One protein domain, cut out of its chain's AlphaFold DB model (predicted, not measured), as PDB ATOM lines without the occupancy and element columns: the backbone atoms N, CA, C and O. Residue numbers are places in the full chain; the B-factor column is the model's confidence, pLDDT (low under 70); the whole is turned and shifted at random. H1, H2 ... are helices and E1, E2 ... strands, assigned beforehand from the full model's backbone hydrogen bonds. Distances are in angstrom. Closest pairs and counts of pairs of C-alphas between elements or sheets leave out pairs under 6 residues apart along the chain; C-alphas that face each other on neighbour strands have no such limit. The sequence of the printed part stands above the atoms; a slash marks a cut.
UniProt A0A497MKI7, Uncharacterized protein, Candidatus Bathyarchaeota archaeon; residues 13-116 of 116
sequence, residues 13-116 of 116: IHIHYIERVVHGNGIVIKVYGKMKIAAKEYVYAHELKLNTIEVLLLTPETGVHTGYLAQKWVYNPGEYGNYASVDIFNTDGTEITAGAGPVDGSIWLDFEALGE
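AT A GLANCE: This is residues 13 to 116 of the 116 residues of an uncharacterized protein of Candidatus Bathyarchaeota archaeon (UniProt A0A497MKI7). Two antiparallel sheets lie partly face to face as a sandwich: a larger, twisted sheet of E1, E2, E7 and E4, and a smaller one of E3, E6 and E5. The E1 and E2 hairpin reaches to one end of the long axis, the long link after E6 lies toward the other, and the very short helix H1 grazes both sheets where the chain passes from E3 to E4. The printed part has 104 residues, with seven named strands and one named helix in the order E1 E2 E3 H1 E4 E5 E6 E7; the class is mostly strand. The sheet orders are E1 - E2 - E7 - E4 and E3 - E6 - E5. The whole is compact, with a radius of gyration of the C-alphas of 14.3 A, and its outline is elongated, 46 by 25 by 20 A.

HOW THE PARTS SIT: E1, residues 13 to 23, and E2, residues 26 to 38, form an antiparallel hairpin, with N 19 and O 30 2.8 A apart, within hydrogen-bond range. E1 bends by 67 degrees at residue 16 and E2 by 67 degrees at residue 34. E3, residues 41 to 44, and E2 meet only through their link. H1, residues 45 to 48, only grazes both sheets; it is too short for an O i to N i+4 pair, and its one O i to N i+3 pair is within range. E4, residues 55 to 60, is an edge strand of the larger sheet. E5, residues 68 to 75, and E6, residues 83 to 90, form a hairpin, with N 71 and O 87 2.8 A apart. E6 is also antiparallel to E3, with N 43 and O 84 2.8 A apart. E7, residues 106 to 115, is the antiparallel neighbour of E2, with N 31 and O 113 2.8 A apart, and of E4, with N 57 and O 112 2.7 A apart. Between the sheets, the closest C-alphas of E4 and E5 are those of Leu 58 and Ala 70, 6.3 A apart, and the strands of the one sheet stand at 37 degrees to those of the other. E1 and E5 are apart.

IN THESE COORDINATES: E1 begins at C-alpha 13 (33.772, 28.037, -32.851) and is 27.8 A long. E2 is 34.1 A, E5 22.8 A and E6 23.4 A. E7 is 25.4 A long and ends at C-alpha 115 (36.504, 11.985, -37.206).

THE WHOLE: The C-alphas of Gly 24 and Ala 100 are the two farthest apart, at 47.4 A. The printed part has no cut. The link E6 to E7, residues 91 to 105, is long. Mean pLDDT of the printed part is 88.0, and residues 97 to 105 are under 70.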
ATOM      1  N   ILE A  13      33.637  28.869 -31.646       93.12
ATOM      2  CA  ILE A  13      33.772  28.037 -32.851       93.12
ATOM      3  C   ILE A  13      32.753  28.451 -33.912       93.12
ATOM      4  O   ILE A  13      31.550  28.502 -33.661       93.12
ATOM      5  N   HIS A  14      33.238  28.717 -35.123       93.94
ATOM      6  CA  HIS A  14      32.441  29.007 -36.308       93.94
ATOM      7  C   HIS A  14      32.666  27.915 -37.353       93.94
ATOM      8  O   HIS A  14      33.744  27.812 -37.937       93.94
ATOM      9  N   ILE A  15      31.629  27.127 -37.627       95.25
ATOM     10  CA  ILE A  15      31.673  26.097 -38.667       95.25
ATOM     11  C   ILE A  15      31.313  26.727 -40.009       95.25
ATOM     12  O   ILE A  15      30.277  27.379 -40.149       95.25
ATOM     13  N   HIS A  16      32.176  26.530 -41.000       95.06
ATOM     14  CA  HIS A  16      31.984  27.026 -42.359       95.06
ATOM     15  C   HIS A  16      31.450  25.940 -43.289       95.06
ATOM     16  O   HIS A  16      30.582  26.214 -44.118       95.06
ATOM     17  N   TYR A  17      31.958  24.716 -43.158       94.69
ATOM     18  CA  TYR A  17      31.611  23.616 -44.047       94.69
ATOM     19  C   TYR A  17      31.753  22.271 -43.335       94.69
ATOM     20  O   TYR A  17      32.654  22.081 -42.521       94.69
ATOM     21  N   ILE A  18      30.852  21.346 -43.652       95.62
ATOM     22  CA  ILE A  18      30.894  19.964 -43.178       95.62
ATOM     23  C   ILE A  18      30.841  19.068 -44.409       95.62
ATOM     24  O   ILE A  18      29.900  19.143 -45.201       95.62
ATOM     25  N   GLU A  19      31.840  18.209 -44.548       95.75
ATOM     26  CA  GLU A  19      31.909  17.178 -45.570       95.75
ATOM     27  C   GLU A  19      31.679  15.818 -44.922       95.75
ATOM     28  O   GLU A  19      32.286  15.489 -43.904       95.75
ATOM     29  N   ARG A  20      30.829  14.999 -45.534       93.62
ATOM     30  CA  ARG A  20      30.667  13.600 -45.149       93.62
ATOM     31  C   ARG A  20      31.186  12.723 -46.275       93.62
ATOM     32  O   ARG A  20      30.614  12.714 -47.364       93.62
ATOM     33  N   VAL A  21      32.230  11.959 -45.990       89.50
ATOM     34  CA  VAL A  21      32.853  11.024 -46.924       89.50
ATOM     35  C   VAL A  21      32.438   9.610 -46.547       89.50
ATOM     36  O   VAL A  21      32.616   9.176 -45.413       89.50
ATOM     37  N   VAL A  22      31.872   8.882 -47.507       88.88
ATOM     38  CA  VAL A  22      31.511   7.470 -47.338       88.88
ATOM     39  C   VAL A  22      32.499   6.633 -48.138       88.88
ATOM     40  O   VAL A  22      32.602   6.797 -49.355       88.88
ATOM     41  N   HIS A  23      33.225   5.739 -47.467       78.69
ATOM     42  CA  HIS A  23      34.147   4.809 -48.115       78.69
ATOM     43  C   HIS A  23      33.883   3.381 -47.632       78.69
ATOM     44  O   HIS A  23      34.158   3.025 -46.486       78.69
ATOM     45  N   GLY A  24      33.321   2.552 -48.516       84.94
ATOM     46  CA  GLY A  24      32.846   1.219 -48.146       84.94
ATOM     47  C   GLY A  24      31.738   1.301 -47.090       84.94
ATOM     48  O   GLY A  24      30.727   1.962 -47.312       84.94
ATOM     49  N   ASN A  25      31.950   0.643 -45.947       85.81
ATOM     50  CA  ASN A  25      31.022   0.660 -44.809       85.81
ATOM     51  C   ASN A  25      31.335   1.762 -43.780       85.81
ATOM     52  O   ASN A  25      30.588   1.909 -42.817       85.81
ATOM     53  N   GLY A  26      32.437   2.501 -43.953       82.38
ATOM     54  CA  GLY A  26      32.859   3.565 -43.045       82.38
ATOM     55  C   GLY A  26      32.325   4.934 -43.460       82.38
ATOM     56  O   GLY A  26      32.133   5.215 -44.650       82.38
ATOM     57  N   ILE A  27      32.105   5.796 -42.469       89.12
ATOM     58  CA  ILE A  27      31.759   7.204 -42.654       89.12
ATOM     59  C   ILE A  27      32.823   8.022 -41.935       89.12
ATOM     60  O   ILE A  27      33.061   7.795 -40.761       89.12
ATOM     61  N   VAL A  28      33.410   8.985 -42.634       91.94
ATOM     62  CA  VAL A  28      34.296   9.987 -42.042       91.94
ATOM     63  C   VAL A  28      33.681  11.358 -42.274       91.94
ATOM     64  O   VAL A  28      33.255  11.682 -43.387       91.94
ATOM     65  N   ILE A  29      33.622  12.166 -41.229       95.44
ATOM     66  CA  ILE A  29      33.178  13.552 -41.266       95.44
ATOM     67  C   ILE A  29      34.410  14.450 -41.210       95.44
ATOM     68  O   ILE A  29      35.292  14.278 -40.368       95.44
ATOM     69  N   LYS A  30      34.459  15.430 -42.112       96.25
ATOM     70  CA  LYS A  30      35.416  16.531 -42.060       96.25
ATOM     71  C   LYS A  30      34.689  17.827 -41.772       96.25
ATOM     72  O   LYS A  30      33.680  18.133 -42.408       96.25
ATOM     73  N   VAL A  31      35.212  18.606 -40.842       96.31
ATOM     74  CA  VAL A  31      34.627  19.876 -40.426       96.31
ATOM     75  C   VAL A  31      35.656  20.968 -40.614       96.31
ATOM     76  O   VAL A  31      36.765  20.894 -40.091       96.31
ATOM     77  N   TYR A  32      35.260  21.986 -41.361       97.19
ATOM     78  CA  TYR A  32      36.071  23.146 -41.671       97.19
ATOM     79  C   TYR A  32      35.452  24.366 -41.019       97.19
ATOM     80  O   TYR A  32      34.234  24.584 -41.083       97.19
ATOM     81  N   GLY A  33      36.287  25.203 -40.432       95.75
ATOM     82  CA  GLY A  33      35.813  26.395 -39.763       95.75
ATOM     83  C   GLY A  33      36.947  27.234 -39.229       95.75
ATOM     84  O   GLY A  33      38.106  27.045 -39.585       95.75
ATOM     85  N   LYS A  34      36.584  28.146 -38.340       94.81
ATOM     86  CA  LYS A  34      37.534  28.907 -37.542       94.81
ATOM     87  C   LYS A  34      37.121  28.922 -36.087       94.81
ATOM     88  O   LYS A  34      35.935  28.828 -35.774       94.81
ATOM     89  N   MET A  35      38.086  29.072 -35.197       92.94
ATOM     90  CA  MET A  35      37.849  29.206 -33.770       92.94
ATOM     91  C   MET A  35      38.667  30.348 -33.175       92.94
ATOM     92  O   MET A  35      39.828  30.522 -33.533       92.94
ATOM     93  N   LYS A  36      38.080  31.129 -32.265       91.00
ATOM     94  CA  LYS A  36      38.825  32.048 -31.397       91.00
ATOM     95  C   LYS A  36      39.099  31.322 -30.087       91.00
ATOM     96  O   LYS A  36      38.148  30.942 -29.408       91.00
ATOM     97  N   ILE A  37      40.369  31.132 -29.754       88.38
ATOM     98  CA  ILE A  37      40.794  30.285 -28.635       88.38
ATOM     99  C   ILE A  37      42.000  30.900 -27.916       88.38
ATOM    100  O   ILE A  37      42.848  31.543 -28.545       88.38
ATOM    101  N   ALA A  38      42.051  30.762 -26.595       86.69
ATOM    102  CA  ALA A  38      43.205  31.073 -25.754       86.69
ATOM    103  C   ALA A  38      44.085  29.831 -25.536       86.69
ATOM    104  O   ALA A  38      43.673  28.696 -25.760       86.69
ATOM    105  N   ALA A  39      45.324  30.037 -25.086       84.19
ATOM    106  CA  ALA A  39      46.209  28.918 -24.782       84.19
ATOM    107  C   ALA A  39      45.668  28.082 -23.611       84.19
ATOM    108  O   ALA A  39      45.077  28.628 -22.675       84.19
ATOM    109  N   LYS A  40      45.923  26.770 -23.654       85.00
ATOM    110  CA  LYS A  40      45.448  25.747 -22.707       85.00
ATOM    111  C   LYS A  40      43.928  25.569 -22.667       85.00
ATOM    112  O   LYS A  40      43.420  24.924 -21.751       85.00
ATOM    113  N   GLU A  41      43.192  26.110 -23.635       88.25
ATOM    114  CA  GLU A  41      41.772  25.796 -23.772       88.25
ATOM    115  C   GLU A  41      41.569  24.436 -24.446       88.25
ATOM    116  O   GLU A  41      42.382  23.976 -25.257       88.25
ATOM    117  N   TYR A  42      40.459  23.797 -24.085       92.56
ATOM    118  CA  TYR A  42      40.037  22.525 -24.650       92.56
ATOM    119  C   TYR A  42      38.953  22.743 -25.701       92.56
ATOM    120  O   TYR A  42      38.080  23.588 -25.529       92.56
ATOM    121  N   VAL A  43      39.010  21.937 -26.758       93.38
ATOM    122  CA  VAL A  43      38.000  21.829 -27.813       93.38
ATOM    123  C   VAL A  43      37.483  20.398 -27.816       93.38
ATOM    124  O   VAL A  43      38.242  19.466 -28.089       93.38
ATOM    125  N   TYR A  44      36.209  20.202 -27.517       94.88
ATOM    126  CA  TYR A  44      35.584  18.883 -27.493       94.88
ATOM    127  C   TYR A  44      35.049  18.487 -28.872       94.88
ATOM    128  O   TYR A  44      34.588  19.329 -29.643       94.88
ATOM    129  N   ALA A  45      35.028  17.182 -29.164       95.06
ATOM    130  CA  ALA A  45      34.526  16.647 -30.436       95.06
ATOM    131  C   ALA A  45      33.132  17.186 -30.798       95.06
ATOM    132  O   ALA A  45      32.900  17.658 -31.913       95.06
ATOM    133  N   HIS A  46      32.223  17.213 -29.821       93.44
ATOM    134  CA  HIS A  46      30.841  17.642 -30.026       93.44
ATOM    135  C   HIS A  46      30.706  19.133 -30.373       93.44
ATOM    136  O   HIS A  46      29.749  19.522 -31.048       93.44
ATOM    137  N   GLU A  47      31.659  19.974 -29.961       93.31
ATOM    138  CA  GLU A  47      31.698  21.396 -30.325       93.31
ATOM    139  C   GLU A  47      32.062  21.579 -31.802       93.31
ATOM    140  O   GLU A  47      31.582  22.502 -32.460       93.31
ATOM    141  N   LEU A  48      32.830  20.634 -32.351       93.88
ATOM    142  CA  LEU A  48      33.155  20.536 -33.771       93.88
ATOM    143  C   LEU A  48      32.093  19.770 -34.569       93.88
ATOM    144  O   LEU A  48      32.287  19.555 -35.755       93.88
ATOM    145  N   LYS A  49      30.963  19.379 -33.958       94.00
ATOM    146  CA  LYS A  49      29.923  18.521 -34.572       94.00
ATOM    147  C   LYS A  49      30.441  17.141 -34.994       94.00
ATOM    148  O   LYS A  49      29.918  16.549 -35.935       94.00
ATOM    149  N   LEU A  50      31.424  16.636 -34.257       94.19
ATOM    150  CA  LEU A  50      31.945  15.281 -34.353       94.19
ATOM    151  C   LEU A  50      31.596  14.498 -33.076       94.19
ATOM    152  O   LEU A  50      31.437  15.060 -31.993       94.19
ATOM    153  N   ASN A  51      31.494  13.187 -33.192       94.44
ATOM    154  CA  ASN A  51      31.504  12.236 -32.087       94.44
ATOM    155  C   ASN A  51      32.934  11.975 -31.601       94.44
ATOM    156  O   ASN A  51      33.144  11.777 -30.401       94.44
ATOM    157  N   THR A  52      33.903  11.992 -32.520       96.25
ATOM    158  CA  THR A  52      35.325  11.745 -32.247       96.25
ATOM    159  C   THR A  52      36.208  12.747 -32.990       96.25
ATOM    160  O   THR A  52      35.888  13.207 -34.080       96.25
ATOM    161  N   ILE A  53      37.351  13.098 -32.410       96.62
ATOM    162  CA  ILE A  53      38.435  13.809 -33.090       96.62
ATOM    163  C   ILE A  53      39.549  12.797 -33.330       96.62
ATOM    164  O   ILE A  53      40.162  12.304 -32.383       96.62
ATOM    165  N   GLU A  54      39.842  12.501 -34.588       95.06
ATOM    166  CA  GLU A  54      41.022  11.727 -34.981       95.06
ATOM    167  C   GLU A  54      42.159  12.657 -35.400       95.06
ATOM    168  O   GLU A  54      43.305  12.500 -34.975       95.06
ATOM    169  N   VAL A  55      41.829  13.666 -36.208       95.31
ATOM    170  CA  VAL A  55      42.772  14.669 -36.701       95.31
ATOM    171  C   VAL A  55      42.165  16.051 -36.514       95.31
ATOM    172  O   VAL A  55      40.983  16.269 -36.748       95.31
ATOM    173  N   LEU A  56      42.995  17.006 -36.110       96.94
ATOM    174  CA  LEU A  56      42.648  18.422 -36.053       96.94
ATOM    175  C   LEU A  56      43.812  19.195 -36.667       96.94
ATOM    176  O   LEU A  56      44.941  19.011 -36.253       96.94
ATOM    177  N   LEU A  57      43.625  20.032 -37.664       96.69
ATOM    178  CA  LEU A  57      44.658  20.923 -38.193       96.69
ATOM    179  C   LEU A  57      44.296  22.336 -37.771       96.69
ATOM    180  O   LEU A  57      43.123  22.679 -37.785       96.69
ATOM    181  N   LEU A  58      45.291  23.118 -37.352       95.69
ATOM    182  CA  LEU A  58      45.105  24.473 -36.838       95.69
ATOM    183  C   LEU A  58      46.067  25.412 -37.560       95.69
ATOM    184  O   LEU A  58      47.270  25.144 -37.597       95.69
ATOM    185  N   THR A  59      45.543  26.509 -38.091       94.25
ATOM    186  CA  THR A  59      46.317  27.538 -38.787       94.25
ATOM    187  C   THR A  59      46.000  28.902 -38.182       94.25
ATOM    188  O   THR A  59      44.850  29.326 -38.246       94.25
ATOM    189  N   PRO A  60      46.973  29.606 -37.582       91.44
ATOM    190  CA  PRO A  60      46.734  30.934 -37.023       91.44
ATOM    191  C   PRO A  60      46.291  31.972 -38.063       91.44
ATOM    192  O   PRO A  60      46.966  32.177 -39.069       91.44
ATOM    193  N   GLU A  61      45.200  32.680 -37.765       87.25
ATOM    194  CA  GLU A  61      44.617  33.764 -38.565       87.25
ATOM    195  C   GLU A  61      44.596  35.060 -37.728       87.25
ATOM    196  O   GLU A  61      43.562  35.532 -37.264       87.25
ATOM    197  N   THR A  62      45.760  35.647 -37.448       74.94
ATOM    198  CA  THR A  62      45.849  36.764 -36.485       74.94
ATOM    199  C   THR A  62      45.631  38.147 -37.094       74.94
ATOM    200  O   THR A  62      45.560  39.129 -36.357       74.94
ATOM    201  N   GLY A  63      45.517  38.251 -38.424       73.38
ATOM    202  CA  GLY A  63      45.303  39.520 -39.136       73.38
ATOM    203  C   GLY A  63      46.429  40.551 -38.956       73.38
ATOM    204  O   GLY A  63      46.292  41.692 -39.392       73.38
ATOM    205  N   VAL A  64      47.536  40.163 -38.317       73.25
ATOM    206  CA  VAL A  64      48.716  40.986 -38.040       73.25
ATOM    207  C   VAL A  64      49.964  40.303 -38.589       73.25
ATOM    208  O   VAL A  64      49.993  39.094 -38.792       73.25
ATOM    209  N   HIS A  65      51.032  41.071 -38.796       77.81
ATOM    210  CA  HIS A  65      52.313  40.538 -39.277       77.81
ATOM    211  C   HIS A  65      53.133  39.812 -38.194       77.81
ATOM    212  O   HIS A  65      54.242  39.354 -38.466       77.81
ATOM    213  N   THR A  66      52.610  39.702 -36.970       77.88
ATOM    214  CA  THR A  66      53.214  38.903 -35.900       77.88
ATOM    215  C   THR A  66      52.862  37.433 -36.097       77.88
ATOM    216  O   THR A  66      51.685  37.072 -36.153       77.88
ATOM    217  N   GLY A  67      53.888  36.587 -36.186       81.88
ATOM    218  CA  GLY A  67      53.712  35.145 -36.301       81.88
ATOM    219  C   GLY A  67      53.296  34.508 -34.976       81.88
ATOM    220  O   GLY A  67      53.791  34.870 -33.907       81.88
ATOM    221  N   TYR A  68      52.415  33.520 -35.071       87.75
ATOM    222  CA  TYR A  68      52.021  32.660 -33.964       87.75
ATOM    223  C   TYR A  68      52.086  31.208 -34.419       87.75
ATOM    224  O   TYR A  68      51.954  30.910 -35.606       87.75
ATOM    225  N   LEU A  69      52.295  30.306 -33.470       89.62
ATOM    226  CA  LEU A  69      52.336  28.869 -33.683       89.62
ATOM    227  C   LEU A  69      51.260  28.240 -32.805       89.62
ATOM    228  O   LEU A  69      51.289  28.403 -31.587       89.62
ATOM    229  N   ALA A  70      50.317  27.530 -33.420       91.19
ATOM    230  CA  ALA A  70      49.324  26.744 -32.700       91.19
ATOM    231  C   ALA A  70      49.794  25.290 -32.615       91.19
ATOM    232  O   ALA A  70      50.066  24.654 -33.636       91.19
ATOM    233  N   GLN A  71      49.879  24.758 -31.402       92.12
ATOM    234  CA  GLN A  71      50.059  23.335 -31.156       92.12
ATOM    235  C   GLN A  71      48.782  22.750 -30.577       92.12
ATOM    236  O   GLN A  71      47.993  23.434 -29.932       92.12
ATOM    237  N   LYS A  72      48.573  21.464 -30.826       93.75
ATOM    238  CA  LYS A  72      47.427  20.731 -30.306       93.75
ATOM    239  C   LYS A  72      47.876  19.416 -29.702       93.75
ATOM    240  O   LYS A  72      48.824  18.792 -30.185       93.75
ATOM    241  N   TRP A  73      47.115  18.952 -28.733       94.81
ATOM    242  CA  TRP A  73      47.203  17.601 -28.222       94.81
ATOM    243  C   TRP A  73      45.804  17.007 -28.135       94.81
ATOM    244  O   TRP A  73      44.970  17.497 -27.381       94.81
ATOM    245  N   VAL A  74      45.542  15.977 -28.940       96.06
ATOM    246  CA  VAL A  74      44.265  15.255 -28.933       96.06
ATOM    247  C   VAL A  74      44.361  14.144 -27.896       96.06
ATOM    248  O   VAL A  74      45.183  13.235 -28.033       96.06
ATOM    249  N   TYR A  75      43.544  14.230 -26.850       95.06
ATOM    250  CA  TYR A  75      43.448  13.190 -25.833       95.06
ATOM    251  C   TYR A  75      42.644  12.020 -26.395       95.06
ATOM    252  O   TYR A  75      41.556  12.242 -26.905       95.06
ATOM    253  N   ASN A  76      43.174  10.797 -26.325       94.81
ATOM    254  CA  ASN A  76      42.552   9.577 -26.858       94.81
ATOM    255  C   ASN A  76      41.921   9.753 -28.265       94.81
ATOM    256  O   ASN A  76      40.694   9.777 -28.404       94.81
ATOM    257  N   PRO A  77      42.734   9.928 -29.326       94.06
ATOM    258  CA  PRO A  77      42.228  10.118 -30.687       94.06
ATOM    259  C   PRO A  77      41.296   8.979 -31.121       94.06
ATOM    260  O   PRO A  77      41.629   7.810 -30.936       94.06
ATOM    261  N   GLY A  78      40.140   9.320 -31.696       91.31
ATOM    262  CA  GLY A  78      39.129   8.348 -32.135       91.31
ATOM    263  C   GLY A  78      38.209   7.802 -31.031       91.31
ATOM    264  O   GLY A  78      37.277   7.064 -31.341       91.31
ATOM    265  N   GLU A  79      38.408   8.162 -29.757       93.69
ATOM    266  CA  GLU A  79      37.459   7.802 -28.696       93.69
ATOM    267  C   GLU A  79      36.267   8.765 -28.639       93.69
ATOM    268  O   GLU A  79      36.385   9.970 -28.872       93.69
ATOM    269  N   TYR A  80      35.096   8.221 -28.304       94.19
ATOM    270  CA  TYR A  80      33.856   8.986 -28.220       94.19
ATOM    271  C   TYR A  80      33.940  10.099 -27.172       94.19
ATOM    272  O   TYR A  80      34.268   9.856 -26.009       94.19
ATOM    273  N   GLY A  81      33.581  11.319 -27.573       91.31
ATOM    274  CA  GLY A  81      33.552  12.481 -26.685       91.31
ATOM    275  C   GLY A  81      34.934  12.991 -26.280       91.31
ATOM    276  O   GLY A  81      35.050  13.703 -25.280       91.31
ATOM    277  N   ASN A  82      35.975  12.636 -27.031       95.81
ATOM    278  CA  ASN A  82      37.321  13.119 -26.787       95.81
ATOM    279  C   ASN A  82      37.480  14.632 -27.049       95.81
ATOM    280  O   ASN A  82      36.545  15.336 -27.451       95.81
ATOM    281  N   TYR A  83      38.673  15.154 -26.761       95.62
ATOM    282  CA  TYR A  83      38.964  16.583 -26.850       95.62
ATOM    283  C   TYR A  83      40.403  16.853 -27.286       95.62
ATOM    284  O   TYR A  83      41.287  16.002 -27.165       95.62
ATOM    285  N   ALA A  84      40.643  18.068 -27.765       95.44
ATOM    286  CA  ALA A  84      41.961  18.597 -28.061       95.44
ATOM    287  C   ALA A  84      42.296  19.754 -27.114       95.44
ATOM    288  O   ALA A  84      41.509  20.682 -26.974       95.44
ATOM    289  N   SER A  85      43.470  19.719 -26.487       93.25
ATOM    290  CA  SER A  85      44.078  20.889 -25.841       93.25
ATOM    291  C   SER A  85      44.825  21.701 -26.886       93.25
ATOM    292  O   SER A  85      45.554  21.109 -27.687       93.25
ATOM    293  N   VAL A  86      44.692  23.025 -26.867       92.38
ATOM    294  CA  VAL A  86      45.387  23.917 -27.806       92.38
ATOM    295  C   VAL A  86      46.342  24.844 -27.068       92.38
ATOM    296  O   VAL A  86      45.950  25.567 -26.157       92.38
ATOM    297  N   ASP A  87      47.593  24.851 -27.510       89.50
ATOM    298  CA  ASP A  87      48.659  25.712 -27.011       89.50
ATOM    299  C   ASP A  87      49.058  26.726 -28.079       89.50
ATOM    300  O   ASP A  87      49.050  26.430 -29.277       89.50
ATOM    301  N   ILE A  88      49.420  27.932 -27.648       88.88
ATOM    302  CA  ILE A  88      49.788  29.027 -28.544       88.88
ATOM    303  C   ILE A  88      51.165  29.538 -28.149       88.88
ATOM    304  O   ILE A  88      51.391  29.907 -27.000       88.88
ATOM    305  N   PHE A  89      52.062  29.628 -29.124       86.69
ATOM    306  CA  PHE A  89      53.403  30.173 -28.961       86.69
ATOM    307  C   PHE A  89      53.610  31.364 -29.897       86.69
ATOM    308  O   PHE A  89      53.018  31.436 -30.977       86.69
ATOM    309  N   ASN A  90      54.465  32.302 -29.502       84.44
ATOM    310  CA  ASN A  90      54.997  33.309 -30.418       84.44
ATOM    311  C   ASN A  90      56.131  32.716 -31.287       84.44
ATOM    312  O   ASN A  90      56.537  31.564 -31.115       84.44
ATOM    313  N   THR A  91      56.671  33.503 -32.221       82.56
ATOM    314  CA  THR A  91      57.788  33.080 -33.090       82.56
ATOM    315  C   THR A  91      59.074  32.734 -32.344       82.56
ATOM    316  O   THR A  91      59.889  31.986 -32.873       82.56
ATOM    317  N   ASP A  92      59.242  33.238 -31.123       83.31
ATOM    318  CA  ASP A  92      60.400  32.957 -30.271       83.31
ATOM    319  C   ASP A  92      60.229  31.651 -29.472       83.31
ATOM    320  O   ASP A  92      61.067  31.311 -28.639       83.31
ATOM    321  N   GLY A  93      59.129  30.918 -29.690       80.38
ATOM    322  CA  GLY A  93      58.804  29.684 -28.972       80.38
ATOM    323  C   GLY A  93      58.337  29.914 -27.534       80.38
ATOM    324  O   GLY A  93      58.272  28.968 -26.751       80.38
ATOM    325  N   THR A  94      58.007  31.153 -27.166       82.12
ATOM    326  CA  THR A  94      57.441  31.481 -25.855       82.12
ATOM    327  C   THR A  94      55.940  31.237 -25.876       82.12
ATOM    328  O   THR A  94      55.232  31.756 -26.741       82.12
ATOM    329  N   GLU A  95      55.456  30.451 -24.915       78.88
ATOM    330  CA  GLU A  95      54.031  30.192 -24.744       78.88
ATOM    331  C   GLU A  95      53.301  31.475 -24.338       78.88
ATOM    332  O   GLU A  95      53.721  32.206 -23.437       78.88
ATOM    333  N   ILE A  96      52.192  31.748 -25.013       75.81
ATOM    334  CA  ILE A  96      51.332  32.881 -24.709       75.81
ATOM    335  C   ILE A  96      50.376  32.435 -23.626       75.81
ATOM    336  O   ILE A  96      49.512  31.600 -23.859       75.81
ATOM    337  N   THR A  97      50.515  32.990 -22.430       66.75
ATOM    338  CA  THR A  97      49.565  32.715 -21.355       66.75
ATOM    339  C   THR A  97      48.211  33.357 -21.650       66.75
ATOM    340  O   THR A  97      48.114  34.378 -22.340       66.75
ATOM    341  N   ALA A  98      47.142  32.766 -21.111       59.16
ATOM    342  CA  ALA A  98      45.814  33.361 -21.177       59.16
ATOM    343  C   ALA A  98      45.861  34.816 -20.662       59.16
ATOM    344  O   ALA A  98      46.369  35.096 -19.578       59.16
ATOM    345  N   GLY A  99      45.364  35.744 -21.477       57.06
ATOM    346  CA  GLY A  99      45.395  37.193 -21.241       57.06
ATOM    347  C   GLY A  99      46.602  37.951 -21.818       57.06
ATOM    348  O   GLY A  99      46.556  39.177 -21.857       57.06
ATOM    349  N   ALA A 100      47.652  37.274 -22.304       57.56
ATOM    350  CA  ALA A 100      48.870  37.909 -22.847       57.56
ATOM    351  C   ALA A 100      48.934  37.959 -24.393       57.56
ATOM    352  O   ALA A 100      49.937  38.369 -24.975       57.56
ATOM    353  N   GLY A 101      47.872  37.513 -25.064       59.59
ATOM    354  CA  GLY A 101      47.725  37.507 -26.520       59.59
ATOM    355  C   GLY A 101      47.235  38.844 -27.096       59.59
ATOM    356  O   GLY A 101      46.779  39.710 -26.350       59.59
ATOM    357  N   PRO A 102      47.281  39.012 -28.432       59.19
ATOM    358  CA  PRO A 102      46.981  40.278 -29.109       59.19
ATOM    359  C   PRO A 102      45.540  40.782 -28.903       59.19
ATOM    360  O   PRO A 102      45.304  41.981 -29.022       59.19
ATOM    361  N   VAL A 103      44.583  39.895 -28.578       58.84
ATOM    362  CA  VAL A 103      43.190  40.242 -28.246       58.84
ATOM    363  C   VAL A 103      42.712  39.381 -27.075       58.84
ATOM    364  O   VAL A 103      42.404  38.206 -27.258       58.84
ATOM    365  N   ASP A 104      42.655  39.953 -25.872       62.22
ATOM    366  CA  ASP A 104      42.140  39.309 -24.647       62.22
ATOM    367  C   ASP A 104      42.844  37.997 -24.233       62.22
ATOM    368  O   ASP A 104      42.331  37.260 -23.395       62.22
ATOM    369  N   GLY A 105      44.014  37.674 -24.801       68.00
ATOM    370  CA  GLY A 105      44.644  36.366 -24.587       68.00
ATOM    371  C   GLY A 105      44.338  35.283 -25.611       68.00
ATOM    372  O   GLY A 105      44.839  34.174 -25.452       68.00
ATOM    373  N   SER A 106      43.549  35.586 -26.638       80.88
ATOM    374  CA  SER A 106      43.104  34.620 -27.643       80.88
ATOM    375  C   SER A 106      43.549  35.015 -29.047       80.88
ATOM    376  O   SER A 106      43.766  36.193 -29.346       80.88
ATOM    377  N   ILE A 107      43.622  34.030 -29.937       87.62
ATOM    378  CA  ILE A 107      43.827  34.234 -31.375       87.62
ATOM    379  C   ILE A 107      42.762  33.485 -32.171       87.62
ATOM    380  O   ILE A 107      42.151  32.542 -31.670       87.62
ATOM    381  N   TRP A 108      42.536  33.917 -33.410       91.25
ATOM    382  CA  TRP A 108      41.743  33.151 -34.365       91.25
ATOM    383  C   TRP A 108      42.610  32.079 -35.021       91.25
ATOM    384  O   TRP A 108      43.764  32.339 -35.366       91.25
ATOM    385  N   LEU A 109      42.051  30.883 -35.172       92.81
ATOM    386  CA  LEU A 109      42.633  29.745 -35.868       92.81
ATOM    387  C   LEU A 109      41.633  29.241 -36.906       92.81
ATOM    388  O   LEU A 109      40.505  28.913 -36.539       92.81
ATOM    389  N   ASP A 110      42.048  29.099 -38.156       95.19
ATOM    390  CA  ASP A 110      41.356  28.223 -39.096       95.19
ATOM    391  C   ASP A 110      41.604  26.768 -38.702       95.19
ATOM    392  O   ASP A 110      42.705  26.413 -38.258       95.19
ATOM    393  N   PHE A 111      40.594  25.916 -38.872       96.19
ATOM    394  CA  PHE A 111      40.717  24.498 -38.576       96.19
ATOM    395  C   PHE A 111      40.119  23.581 -39.641       96.19
ATOM    396  O   PHE A 111      39.121  23.896 -40.291       96.19
ATOM    397  N   GLU A 112      40.726  22.401 -39.741       96.94
ATOM    398  CA  GLU A 112      40.184  21.217 -40.410       96.94
ATOM    399  C   GLU A 112      40.197  20.067 -39.402       96.94
ATOM    400  O   GLU A 112      41.257  19.647 -38.942       96.94
ATOM    401  N   ALA A 113      39.024  19.576 -39.023       96.19
ATOM    402  CA  ALA A 113      38.867  18.457 -38.104       96.19
ATOM    403  C   ALA A 113      38.330  17.234 -38.847       96.19
ATOM    404  O   ALA A 113      37.494  17.376 -39.735       96.19
ATOM    405  N   LEU A 114      38.794  16.045 -38.475       96.25
ATOM    406  CA  LEU A 114      38.384  14.764 -39.038       96.25
ATOM    407  C   LEU A 114      38.044  13.787 -37.914       96.25
ATOM    408  O   LEU A 114      38.790  13.687 -36.936       96.25
ATOM    409  N   GLY A 115      36.946  13.060 -38.090       93.44
ATOM    410  CA  GLY A 115      36.504  11.985 -37.206       93.44
ATOM    411  C   GLY A 115      35.157  11.421 -37.648       93.44
ATOM    412  O   GLY A 115      34.808  11.517 -38.826       93.44
ATOM    413  N   GLU A 116      34.401  10.845 -36.717       90.44
ATOM    414  CA  GLU A 116      33.045  10.302 -36.941       90.44
ATOM    415  C   GLU A 116      31.959  11.157 -36.299       90.44
ATOM    416  O   GLU A 116      32.288  11.908 -35.361       90.44
TER     417      GLU A 116